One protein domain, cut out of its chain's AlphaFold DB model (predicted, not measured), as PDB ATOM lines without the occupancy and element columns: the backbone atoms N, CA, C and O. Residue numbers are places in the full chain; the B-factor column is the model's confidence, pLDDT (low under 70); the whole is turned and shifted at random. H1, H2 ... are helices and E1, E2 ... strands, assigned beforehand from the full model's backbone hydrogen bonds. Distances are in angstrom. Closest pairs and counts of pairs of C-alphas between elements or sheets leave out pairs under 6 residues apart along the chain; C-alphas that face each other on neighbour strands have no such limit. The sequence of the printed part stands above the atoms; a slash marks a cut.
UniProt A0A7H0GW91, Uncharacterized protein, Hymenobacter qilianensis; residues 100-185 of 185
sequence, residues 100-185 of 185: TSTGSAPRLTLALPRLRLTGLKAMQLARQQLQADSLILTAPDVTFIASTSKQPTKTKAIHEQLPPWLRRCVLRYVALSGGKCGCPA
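AT A GLANCE: This is residues 100 to 185 of the 185 residues of an uncharacterized protein of Hymenobacter qilianensis (UniProt A0A7H0GW91). One twisted sheet is folded into an open V: the first half of E1 with E3 and E5 makes one limb, and the second half of E1 with E2 and E4 makes the other. The unnamed stretch 146 to 157 and the small H2 arch across the open mouth from the end of E3 to E4, with residues 151 to 158 standing free; H1 sits at the end of the E2 limb. The 86 printed residues hold, in order, E1 H1 E2 E3 H2 E4 E5; the mixed sheet runs E4 E2 E1 E3 E5, and the class is mostly strand. The whole is loose, with a radius of gyration of the C-alphas of 16.0 A, and elongated, spanning 45 by 28 by 20 A.

HOW THE PARTS SIT: Start at E1, residues 107 to 118, an inner strand that bends by 70 degrees at residue 113. Its pairing is staggered: residues 107 to 111 pair with E3, residues 141 to 145, antiparallel at 149 degrees, with N 109 and O 143 2.9 A apart. Its residues 114 to 118 pair antiparallel with E2, residues 129 to 138, where N 136 and O 116 are 2.8 A apart. H1, residues 122 to 125, stands at the sheet's level, its closest C-alphas to E2 being Gln 124 and Leu 130, 6.4 A apart. Beyond E2 look for edge strand E4, residues 168 to 177, parallel to it at 10 degrees, with N 135 and O 173 2.9 A apart. Beyond E3 find the other edge strand, E5, residues 180 to 182, parallel at 9 degrees, with N 182 and O 142 2.9 A apart. E3, H2 and E4 form a split strand-helix-strand unit, two strands that run the same way with E2 and E1 between them, and its crossover is right-handed; H2, residues 158 to 161, is not on the sheet. Both helices are too short for an O i to N i+4 pair; each has its 1 O i to N i+3 pair within range.

IN THESE COORDINATES: Find C-alpha 107 at (336.800, 309.987, 288.071); from there E1 runs 30.3 A to C-alpha 118 at (340.440, 333.922, 306.334). E2 spans 23.6 A, bending by 82 degrees at residue 133, and E3 spans 13.4 A. E4 spans 24.6 A, bending by 74 degrees at residue 172. H1 and H2 have four residues each, and E5 ends at C-alpha 182 at (326.653, 316.052, 289.453).

THE WHOLE: The C-alphas farthest apart are those of Thr 102 and Met 123, 45.3 A. The printed part has no cut and ends at the chain's last residue, Ala 185. Look for the long link, 12 residues, from E3 to H2. Mean pLDDT of the printed part is 77.5; residues 100 to 106, 146 to 163 and 183 to 185 are under 70.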
ATOM      1  N   THR A 100     339.566 306.907 279.409       49.38
ATOM      2  CA  THR A 100     339.584 305.460 279.138       49.38
ATOM      3  C   THR A 100     338.266 304.829 279.569       49.38
ATOM      4  O   THR A 100     338.015 304.606 280.751       49.38
ATOM      5  N   SER A 101     337.406 304.555 278.591       51.12
ATOM      6  CA  SER A 101     336.066 303.953 278.665       51.12
ATOM      7  C   SER A 101     335.983 302.557 279.311       51.12
ATOM      8  O   SER A 101     334.921 301.947 279.275       51.12
ATOM      9  N   THR A 102     337.049 302.037 279.928       50.91
ATOM     10  CA  THR A 102     337.179 300.595 280.201       50.91
ATOM     11  C   THR A 102     337.663 300.195 281.602       50.91
ATOM     12  O   THR A 102     337.950 299.020 281.806       50.91
ATOM     13  N   GLY A 103     337.722 301.076 282.612       50.03
ATOM     14  CA  GLY A 103     338.226 300.639 283.926       50.03
ATOM     15  C   GLY A 103     337.786 301.431 285.156       50.03
ATOM     16  O   GLY A 103     337.992 302.635 285.227       50.03
ATOM     17  N   SER A 104     337.236 300.674 286.114       56.47
ATOM     18  CA  SER A 104     337.017 300.779 287.577       56.47
ATOM     19  C   SER A 104     337.684 301.877 288.449       56.47
ATOM     20  O   SER A 104     337.677 301.753 289.675       56.47
ATOM     21  N   ALA A 105     338.272 302.949 287.916       60.31
ATOM     22  CA  ALA A 105     338.880 304.024 288.709       60.31
ATOM     23  C   ALA A 105     337.913 305.213 288.887       60.31
ATOM     24  O   ALA A 105     337.267 305.616 287.915       60.31
ATOM     25  N   PRO A 106     337.817 305.796 290.098       64.31
ATOM     26  CA  PRO A 106     336.905 306.900 290.353       64.31
ATOM     27  C   PRO A 106     337.382 308.132 289.582       64.31
ATOM     28  O   PRO A 106     338.558 308.498 289.660       64.31
ATOM     29  N   ARG A 107     336.477 308.774 288.838       74.75
ATOM     30  CA  ARG A 107     336.800 309.987 288.071       74.75
ATOM     31  C   ARG A 107     336.252 311.201 288.798       74.75
ATOM     32  O   ARG A 107     335.056 311.269 289.073       74.75
ATOM     33  N   LEU A 108     337.122 312.164 289.080       81.31
ATOM     34  CA  LEU A 108     336.755 313.426 289.706       81.31
ATOM     35  C   LEU A 108     337.088 314.574 288.756       81.31
ATOM     36  O   LEU A 108     338.253 314.787 288.417       81.31
ATOM     37  N   THR A 109     336.062 315.325 288.367       86.31
ATOM     38  CA  THR A 109     336.223 316.648 287.764       86.31
ATOM     39  C   THR A 109     335.808 317.689 288.792       86.31
ATOM     40  O   THR A 109     334.738 317.589 289.388       86.31
ATOM     41  N   LEU A 110     336.672 318.669 289.021       90.38
ATOM     42  CA  LEU A 110     336.469 319.741 289.984       90.38
ATOM     43  C   LEU A 110     336.775 321.067 289.303       90.38
ATOM     44  O   LEU A 110     337.889 321.263 288.820       90.38
ATOM     45  N   ALA A 111     335.832 321.997 289.327       93.50
ATOM     46  CA  ALA A 111     336.086 323.397 289.049       93.50
ATOM     47  C   ALA A 111     335.711 324.222 290.283       93.50
ATOM     48  O   ALA A 111     334.566 324.224 290.725       93.50
ATOM     49  N   LEU A 112     336.685 324.930 290.853       94.12
ATOM     50  CA  LEU A 112     336.465 325.910 291.914       94.12
ATOM     51  C   LEU A 112     336.836 327.295 291.373       94.12
ATOM     52  O   LEU A 112     338.021 327.641 291.342       94.12
ATOM     53  N   PRO A 113     335.846 328.105 290.961       94.69
ATOM     54  CA  PRO A 113     336.079 329.474 290.519       94.69
ATOM     55  C   PRO A 113     336.790 330.316 291.574       94.69
ATOM     56  O   PRO A 113     337.705 331.065 291.242       94.69
ATOM     57  N   ARG A 114     336.394 330.178 292.845       95.38
ATOM     58  CA  ARG A 114     337.048 330.871 293.954       95.38
ATOM     59  C   ARG A 114     336.946 330.097 295.261       95.38
ATOM     60  O   ARG A 114     335.863 329.689 295.678       95.38
ATOM     61  N   LEU A 115     338.082 329.982 295.934       95.88
ATOM     62  CA  LEU A 115     338.229 329.504 297.300       95.88
ATOM     63  C   LEU A 115     338.923 330.590 298.118       95.88
ATOM     64  O   LEU A 115     339.963 331.109 297.717       95.88
ATOM     65  N   ARG A 116     338.368 330.919 299.287       96.44
ATOM     66  CA  ARG A 116     338.949 331.898 300.211       96.44
ATOM     67  C   ARG A 116     338.992 331.357 301.632       96.44
ATOM     68  O   ARG A 116     337.958 330.998 302.183       96.44
ATOM     69  N   LEU A 117     340.175 331.379 302.232       95.75
ATOM     70  CA  LEU A 117     340.406 331.151 303.653       95.75
ATOM     71  C   LEU A 117     340.749 332.471 304.345       95.75
ATOM     72  O   LEU A 117     341.612 333.206 303.862       95.75
ATOM     73  N   THR A 118     340.119 332.757 305.484       95.94
ATOM     74  CA  THR A 118     340.440 333.922 306.334       95.94
ATOM     75  C   THR A 118     340.739 333.496 307.768       95.94
ATOM     76  O   THR A 118     340.265 332.455 308.221       95.94
ATOM     77  N   GLY A 119     341.517 334.298 308.497       94.25
ATOM     78  CA  GLY A 119     341.950 333.965 309.859       94.25
ATOM     79  C   GLY A 119     342.994 332.844 309.909       94.25
ATOM     80  O   GLY A 119     343.141 332.162 310.925       94.25
ATOM     81  N   LEU A 120     343.704 332.617 308.799       92.06
ATOM     82  CA  LEU A 120     344.685 331.549 308.650       92.06
ATOM     83  C   LEU A 120     345.851 331.710 309.638       92.06
ATOM     84  O   LEU A 120     346.561 332.719 309.641       92.06
ATOM     85  N   LYS A 121     346.110 330.672 310.434       90.56
ATOM     86  CA  LYS A 121     347.266 330.595 311.336       90.56
ATOM     87  C   LYS A 121     348.465 330.000 310.595       90.56
ATOM     88  O   LYS A 121     348.733 328.806 310.683       90.56
ATOM     89  N   ALA A 122     349.209 330.839 309.873       85.12
ATOM     90  CA  ALA A 122     350.328 330.411 309.020       85.12
ATOM     91  C   ALA A 122     351.395 329.562 309.743       85.12
ATOM     92  O   ALA A 122     351.879 328.579 309.187       85.12
ATOM     93  N   MET A 123     351.704 329.874 311.006       83.31
ATOM     94  CA  MET A 123     352.638 329.075 311.812       83.31
ATOM     95  C   MET A 123     352.147 327.645 312.069       83.31
ATOM     96  O   MET A 123     352.961 326.731 312.179       83.31
ATOM     97  N   GLN A 124     350.830 327.433 312.154       85.25
ATOM     98  CA  GLN A 124     350.261 326.091 312.276       85.25
ATOM     99  C   GLN A 124     350.333 325.350 310.939       85.25
ATOM    100  O   GLN A 124     350.643 324.160 310.918       85.25
ATOM    101  N   LEU A 125     350.154 326.058 309.819       83.19
ATOM    102  CA  LEU A 125     350.274 325.466 308.487       83.19
ATOM    103  C   LEU A 125     351.689 324.924 308.236       83.19
ATOM    104  O   LEU A 125     351.829 323.805 307.749       83.19
ATOM    105  N   ALA A 126     352.727 325.654 308.664       81.19
ATOM    106  CA  ALA A 126     354.116 325.179 308.636       81.19
ATOM    107  C   ALA A 126     354.332 323.894 309.466       81.19
ATOM    108  O   ALA A 126     355.235 323.112 309.189       81.19
ATOM    109  N   ARG A 127     353.470 323.644 310.458       84.06
ATOM    110  CA  ARG A 127     353.443 322.430 311.288       84.06
ATOM    111  C   ARG A 127     352.440 321.387 310.792       84.06
ATOM    112  O   ARG A 127     352.032 320.527 311.572       84.06
ATOM    113  N   GLN A 128     352.031 321.452 309.522       84.38
ATOM    114  CA  GLN A 128     351.072 320.521 308.911       84.38
ATOM    115  C   GLN A 128     349.665 320.579 309.537       84.38
ATOM    116  O   GLN A 128     348.910 319.605 309.491       84.38
ATOM    117  N   GLN A 129     349.300 321.715 310.137       88.31
ATOM    118  CA  GLN A 129     347.996 321.945 310.758       88.31
ATOM    119  C   GLN A 129     347.300 323.139 310.096       88.31
ATOM    120  O   GLN A 129     347.686 324.292 310.275       88.31
ATOM    121  N   LEU A 130     346.239 322.878 309.339       88.00
ATOM    122  CA  LEU A 130     345.418 323.928 308.752       88.00
ATOM    123  C   LEU A 130     344.449 324.433 309.816       88.00
ATOM    124  O   LEU A 130     343.542 323.713 310.226       88.00
ATOM    125  N   GLN A 131     344.638 325.675 310.251       92.62
ATOM    126  CA  GLN A 131     343.712 326.354 311.149       92.62
ATOM    127  C   GLN A 131     343.317 327.704 310.560       92.62
ATOM    128  O   GLN A 131     344.185 328.546 310.317       92.62
ATOM    129  N   ALA A 132     342.020 327.908 310.347       94.00
ATOM    130  CA  ALA A 132     341.467 329.158 309.837       94.00
ATOM    131  C   ALA A 132     340.085 329.439 310.446       94.00
ATOM    132  O   ALA A 132     339.418 328.540 310.963       94.00
ATOM    133  N   ASP A 133     339.654 330.696 310.380       95.81
ATOM    134  CA  ASP A 133     338.342 331.100 310.876       95.81
ATOM    135  C   ASP A 133     337.253 330.755 309.860       95.81
ATOM    136  O   ASP A 133     336.243 330.160 310.227       95.81
ATOM    137  N   SER A 134     337.465 331.067 308.578       94.38
ATOM    138  CA  SER A 134     336.487 330.770 307.531       94.38
ATOM    139  C   SER A 134     337.104 330.105 306.311       94.38
ATOM    140  O   SER A 134     338.225 330.437 305.930       94.38
ATOM    141  N   LEU A 135     336.340 329.205 305.691       95.00
ATOM    142  CA  LEU A 135     336.535 328.699 304.335       95.00
ATOM    143  C   LEU A 135     335.283 329.009 303.513       95.00
ATOM    144  O   LEU A 135     334.199 328.538 303.841       95.00
ATOM    145  N   ILE A 136     335.430 329.778 302.438       95.06
ATOM    146  CA  ILE A 136     334.339 330.129 301.526       95.06
ATOM    147  C   ILE A 136     334.652 329.566 300.144       95.06
ATOM    148  O   ILE A 136     335.681 329.901 299.554       95.06
ATOM    149  N   LEU A 137     333.742 328.747 299.624       94.06
ATOM    150  CA  LEU A 137     333.765 328.205 298.268       94.06
ATOM    151  C   LEU A 137     332.675 328.897 297.442       94.06
ATOM    152  O   LEU A 137     331.513 328.944 297.851       94.06
ATOM    153  N   THR A 138     333.041 329.471 296.296       94.44
ATOM    154  CA  THR A 138     332.103 330.168 295.399       94.44
ATOM    155  C   THR A 138     331.936 329.391 294.105       94.44
ATOM    156  O   THR A 138     332.918 329.136 293.411       94.44
ATOM    157  N   ALA A 139     330.689 329.044 293.797       92.56
ATOM    158  CA  ALA A 139     330.250 328.290 292.633       92.56
ATOM    159  C   ALA A 139     331.084 327.022 292.336       92.56
ATOM    160  O   ALA A 139     331.502 326.841 291.194       92.56
ATOM    161  N   PRO A 140     331.353 326.151 293.332       92.38
ATOM    162  CA  PRO A 140     332.008 324.875 293.077       92.38
ATOM    163  C   PRO A 140     331.184 324.026 292.107       92.38
ATOM    164  O   PRO A 140     329.986 323.837 292.308       92.38
ATOM    165  N   ASP A 141     331.838 323.495 291.083       92.25
ATOM    166  CA  ASP A 141     331.296 322.467 290.205       92.25
ATOM    167  C   ASP A 141     332.086 321.180 290.434       92.25
ATOM    168  O   ASP A 141     333.304 321.131 290.229       92.25
ATOM    169  N   VAL A 142     331.401 320.160 290.939       87.94
ATOM    170  CA  VAL A 142     331.991 318.858 291.234       87.94
ATOM    171  C   VAL A 142     331.219 317.806 290.468       87.94
ATOM    172  O   VAL A 142     330.033 317.589 290.709       87.94
ATOM    173  N   THR A 143     331.915 317.102 289.584       84.38
ATOM    174  CA  THR A 143     331.382 315.917 288.921       84.38
ATOM    175  C   THR A 143     332.177 314.701 289.367       84.38
ATOM    176  O   THR A 143     333.390 314.625 289.145       84.38
ATOM    177  N   PHE A 144     331.496 313.748 290.002       79.69
ATOM    178  CA  PHE A 144     332.096 312.497 290.455       79.69
ATOM    179  C   PHE A 144     331.482 311.317 289.709       79.69
ATOM    180  O   PHE A 144     330.266 311.161 289.659       79.69
ATOM    181  N   ILE A 145     332.336 310.467 289.144       71.94
ATOM    182  CA  ILE A 145     331.937 309.214 288.506       71.94
ATOM    183  C   ILE A 145     332.461 308.088 289.382       71.94
ATOM    184  O   ILE A 145     333.672 307.856 289.456       71.94
ATOM    185  N   ALA A 146     331.535 307.428 290.075       63.84
ATOM    186  CA  ALA A 146     331.847 306.310 290.944       63.84
ATOM    187  C   ALA A 146     332.345 305.115 290.123       63.84
ATOM    188  O   ALA A 146     331.809 304.794 289.062       63.84
ATOM    189  N   SER A 147     333.361 304.429 290.637       59.34
ATOM    190  CA  SER A 147     333.762 303.128 290.117       59.34
ATOM    191  C   SER A 147     332.650 302.107 290.335       59.34
ATOM    192  O   SER A 147     332.146 301.977 291.446       59.34
ATOM    193  N   THR A 148     332.345 301.293 289.328       54.94
ATOM    194  CA  THR A 148     331.404 300.161 289.426       54.94
ATOM    195  C   THR A 148     331.949 298.969 290.232       54.94
ATOM    196  O   THR A 148     331.357 297.888 290.226       54.94
ATOM    197  N   SER A 149     333.070 299.133 290.945       49.75
ATOM    198  CA  SER A 149     333.641 298.077 291.781       49.75
ATOM    199  C   SER A 149     332.733 297.791 292.975       49.75
ATOM    200  O   SER A 149     332.552 298.624 293.861       49.75
ATOM    201  N   LYS A 150     332.187 296.574 293.004       45.03
ATOM    202  CA  LYS A 150     331.240 296.021 293.987       45.03
ATOM    203  C   LYS A 150     331.838 295.786 295.386       45.03
ATOM    204  O   LYS A 150     331.344 294.942 296.129       45.03
ATOM    205  N   GLN A 151     332.918 296.475 295.746       45.00
ATOM    206  CA  GLN A 151     333.586 296.293 297.030       45.00
ATOM    207  C   GLN A 151     333.135 297.391 297.998       45.00
ATOM    208  O   GLN A 151     333.363 298.568 297.708       45.00
ATOM    209  N   PRO A 152     332.517 297.043 299.147       43.81
ATOM    210  CA  PRO A 152     332.163 298.013 300.171       43.81
ATOM    211  C   PRO A 152     333.465 298.554 300.761       43.81
ATOM    212  O   PRO A 152     334.057 297.993 301.684       43.81
ATOM    213  N   THR A 153     333.971 299.630 300.172       53.06
ATOM    214  CA  THR A 153     335.099 300.357 300.729       53.06
ATOM    215  C   THR A 153     334.554 301.088 301.938       53.06
ATOM    216  O   THR A 153     333.761 302.016 301.799       53.06
ATOM    217  N   LYS A 154     334.950 300.617 303.130       52.28
ATOM    218  CA  LYS A 154     334.789 301.315 304.412       52.28
ATOM    219  C   LYS A 154     334.946 302.810 304.142       52.28
ATOM    220  O   LYS A 154     336.038 303.244 303.768       52.28
ATOM    221  N   THR A 155     333.850 303.563 304.223       52.41
ATOM    222  CA  THR A 155     333.857 304.992 303.926       52.41
ATOM    223  C   THR A 155     334.694 305.652 305.002       52.41
ATOM    224  O   THR A 155     334.239 305.869 306.121       52.41
ATOM    225  N   LYS A 156     335.966 305.871 304.678       57.22
ATOM    226  CA  LYS A 156     336.898 306.570 305.543       57.22
ATOM    227  C   LYS A 156     336.318 307.937 305.863       57.22
ATOM    228  O   LYS A 156     335.860 308.635 304.955       57.22
ATOM    229  N   ALA A 157     336.312 308.305 307.138       64.31
ATOM    230  CA  ALA A 157     335.853 309.624 307.538       64.31
ATOM    231  C   ALA A 157     336.711 310.697 306.843       64.31
ATOM    232  O   ALA A 157     337.879 310.464 306.547       64.31
ATOM    233  N   ILE A 158     336.163 311.890 306.589       58.34
ATOM    234  CA  ILE A 158     336.862 312.962 305.845       58.34
ATOM    235  C   ILE A 158     338.256 313.266 306.431       58.34
ATOM    236  O   ILE A 158     339.191 313.551 305.688       58.34
ATOM    237  N   HIS A 159     338.431 313.148 307.753       60.00
ATOM    238  CA  HIS A 159     339.728 313.351 308.408       60.00
ATOM    239  C   HIS A 159     340.780 312.290 308.033       60.00
ATOM    240  O   HIS A 159     341.969 312.588 308.019       60.00
ATOM    241  N   GLU A 160     340.355 311.078 307.678       63.62
ATOM    242  CA  GLU A 160     341.209 309.993 307.178       63.62
ATOM    243  C   GLU A 160     341.491 310.115 305.668       63.62
ATOM    244  O   GLU A 160     342.337 309.397 305.132       63.62
ATOM    245  N   GLN A 161     340.765 311.001 304.975       64.06
ATOM    246  CA  GLN A 161     340.954 311.335 303.560       64.06
ATOM    247  C   GLN A 161     341.803 312.596 303.360       64.06
ATOM    248  O   GLN A 161     342.066 312.992 302.220       64.06
ATOM    249  N   LEU A 162     342.239 313.238 304.450       63.19
ATOM    250  CA  LEU A 162     343.131 314.383 304.366       63.19
ATOM    251  C   LEU A 162     344.452 313.982 303.696       63.19
ATOM    252  O   LEU A 162     344.937 312.860 303.879       63.19
ATOM    253  N   PRO A 163     345.061 314.891 302.917       68.69
ATOM    254  CA  PRO A 163     346.366 314.628 302.339       68.69
ATOM    255  C   PRO A 163     347.387 314.270 303.436       68.69
ATOM    256  O   PRO A 163     347.342 314.881 304.500       68.69
ATOM    257  N   PRO A 164     348.363 313.373 303.189       72.25
ATOM    258  CA  PRO A 164     349.338 312.950 304.207       72.25
ATOM    259  C   PRO A 164     350.153 314.099 304.816       72.25
ATOM    260  O   PRO A 164     350.671 313.990 305.923       72.25
ATOM    261  N   TRP A 165     350.275 315.208 304.083       74.44
ATOM    262  CA  TRP A 165     350.948 316.420 304.538       74.44
ATOM    263  C   TRP A 165     350.098 317.272 305.489       74.44
ATOM    264  O   TRP A 165     350.621 318.227 306.056       74.44
ATOM    265  N   LEU A 166     348.811 316.961 305.672       77.88
ATOM    266  CA  LEU A 166     347.892 317.679 306.544       77.88
ATOM    267  C   LEU A 166     347.427 316.777 307.691       77.88
ATOM    268  O   LEU A 166     346.532 315.951 307.537       77.88
ATOM    269  N   ARG A 167     348.012 316.973 308.874       83.00
ATOM    270  CA  ARG A 167     347.703 316.177 310.073       83.00
ATOM    271  C   ARG A 167     346.418 316.613 310.759       83.00
ATOM    272  O   ARG A 167     345.773 315.819 311.435       83.00
ATOM    273  N   ARG A 168     346.081 317.899 310.654       83.94
ATOM    274  CA  ARG A 168     344.924 318.486 311.330       83.94
ATOM    275  C   ARG A 168     344.301 319.574 310.471       83.94
ATOM    276  O   ARG A 168     345.018 320.394 309.902       83.94
ATOM    277  N   CYS A 169     342.974 319.603 310.437       85.44
ATOM    278  CA  CYS A 169     342.189 320.660 309.815       85.44
ATOM    279  C   CYS A 169     341.160 321.174 310.831       85.44
ATOM    280  O   CYS A 169     340.352 320.396 311.334       85.44
ATOM    281  N   VAL A 170     341.225 322.461 311.170       89.75
ATOM    282  CA  VAL A 170     340.286 323.140 312.069       89.75
ATOM    283  C   VAL A 170     339.773 324.393 311.373       89.75
ATOM    284  O   VAL A 170     340.535 325.317 311.092       89.75
ATOM    285  N   LEU A 171     338.468 324.425 311.127       90.12
ATOM    286  CA  LEU A 171     337.759 325.557 310.544       90.12
ATOM    287  C   LEU A 171     336.617 325.924 311.488       90.12
ATOM    288  O   LEU A 171     335.878 325.034 311.907       90.12
ATOM    289  N   ARG A 172     336.471 327.207 311.841       91.06
ATOM    290  CA  ARG A 172     335.300 327.647 312.627       91.06
ATOM    291  C   ARG A 172     334.045 327.711 311.771       91.06
ATOM    292  O   ARG A 172     332.958 327.427 312.259       91.06
ATOM    293  N   TYR A 173     334.200 328.094 310.509       90.81
ATOM    294  CA  TYR A 173     333.095 328.312 309.597       90.81
ATOM    295  C   TYR A 173     333.442 327.834 308.189       90.81
ATOM    296  O   TYR A 173     334.532 328.096 307.677       90.81
ATOM    297  N   VAL A 174     332.496 327.147 307.554       91.19
ATOM    298  CA  VAL A 174     332.588 326.735 306.153       91.19
ATOM    299  C   VAL A 174     331.318 327.180 305.447       91.19
ATOM    300  O   VAL A 174     330.219 326.854 305.890       91.19
ATOM    301  N   ALA A 175     331.473 327.916 304.351       91.69
ATOM    302  CA  ALA A 175     330.378 328.341 303.495       91.69
ATOM    303  C   ALA A 175     330.591 327.877 302.064       91.69
ATOM    304  O   ALA A 175     331.695 327.946 301.516       91.69
ATOM    305  N   LEU A 176     329.489 327.485 301.443       91.19
ATOM    306  CA  LEU A 176     329.408 327.172 300.031       91.19
ATOM    307  C   LEU A 176     328.332 328.074 299.427       91.19
ATOM    308  O   LEU A 176     327.216 328.140 299.938       91.19
ATOM    309  N   SER A 177     328.697 328.833 298.400       89.56
ATOM    310  CA  SER A 177     327.833 329.847 297.789       89.56
ATOM    311  C   SER A 177     327.687 329.571 296.303       89.56
ATOM    312  O   SER A 177     328.658 329.647 295.555       89.56
ATOM    313  N   GLY A 178     326.474 329.208 295.881       79.19
ATOM    314  CA  GLY A 178     326.250 328.638 294.554       79.19
ATOM    315  C   GLY A 178     326.991 327.311 294.365       79.19
ATOM    316  O   GLY A 178     327.700 326.846 295.252       79.19
ATOM    317  N   GLY A 179     326.833 326.702 293.195       80.19
ATOM    318  CA  GLY A 179     327.545 325.479 292.830       80.19
ATOM    319  C   GLY A 179     326.624 324.377 292.337       80.19
ATOM    320  O   GLY A 179     325.400 324.463 292.450       80.19
ATOM    321  N   LYS A 180     327.231 323.359 291.740       86.12
ATOM    322  CA  LYS A 180     326.553 322.183 291.208       86.12
ATOM    323  C   LYS A 180     327.347 320.950 291.608       86.12
ATOM    324  O   LYS A 180     328.573 320.934 291.534       86.12
ATOM    325  N   CYS A 181     326.628 319.920 292.025       77.56
ATOM    326  CA  CYS A 181     327.184 318.597 292.247       77.56
ATOM    327  C   CYS A 181     326.454 317.650 291.302       77.56
ATOM    328  O   CYS A 181     325.227 317.576 291.341       77.56
ATOM    329  N   GLY A 182     327.201 316.974 290.438       73.88
ATOM    330  CA  GLY A 182     326.653 316.052 289.453       73.88
ATOM    331  C   GLY A 182     327.255 314.658 289.581       73.88
ATOM    332  O   GLY A 182     328.462 314.499 289.774       73.88
ATOM    333  N   CYS A 183     326.411 313.650 289.406       58.97
ATOM    334  CA  CYS A 183     326.824 312.352 288.889       58.97
ATOM    335  C   CYS A 183     326.379 312.336 287.421       58.97
ATOM    336  O   CYS A 183     325.211 312.645 287.171       58.97
ATOM    337  N   PRO A 184     327.253 312.055 286.442       60.03
ATOM    338  CA  PRO A 184     326.787 311.882 285.073       60.03
ATOM    339  C   PRO A 184     325.837 310.681 285.024       60.03
ATOM    340  O   PRO A 184     326.105 309.666 285.671       60.03
ATOM    341  N   ALA A 185     324.717 310.868 284.323       50.59
ATOM    342  CA  ALA A 185     323.685 309.858 284.101       50.59
ATOM    343  C   ALA A 185     324.196 308.694 283.244       50.59
ATOM    344  O   ALA A 185     325.062 308.943 282.372       50.59
TER     345      ALA A 185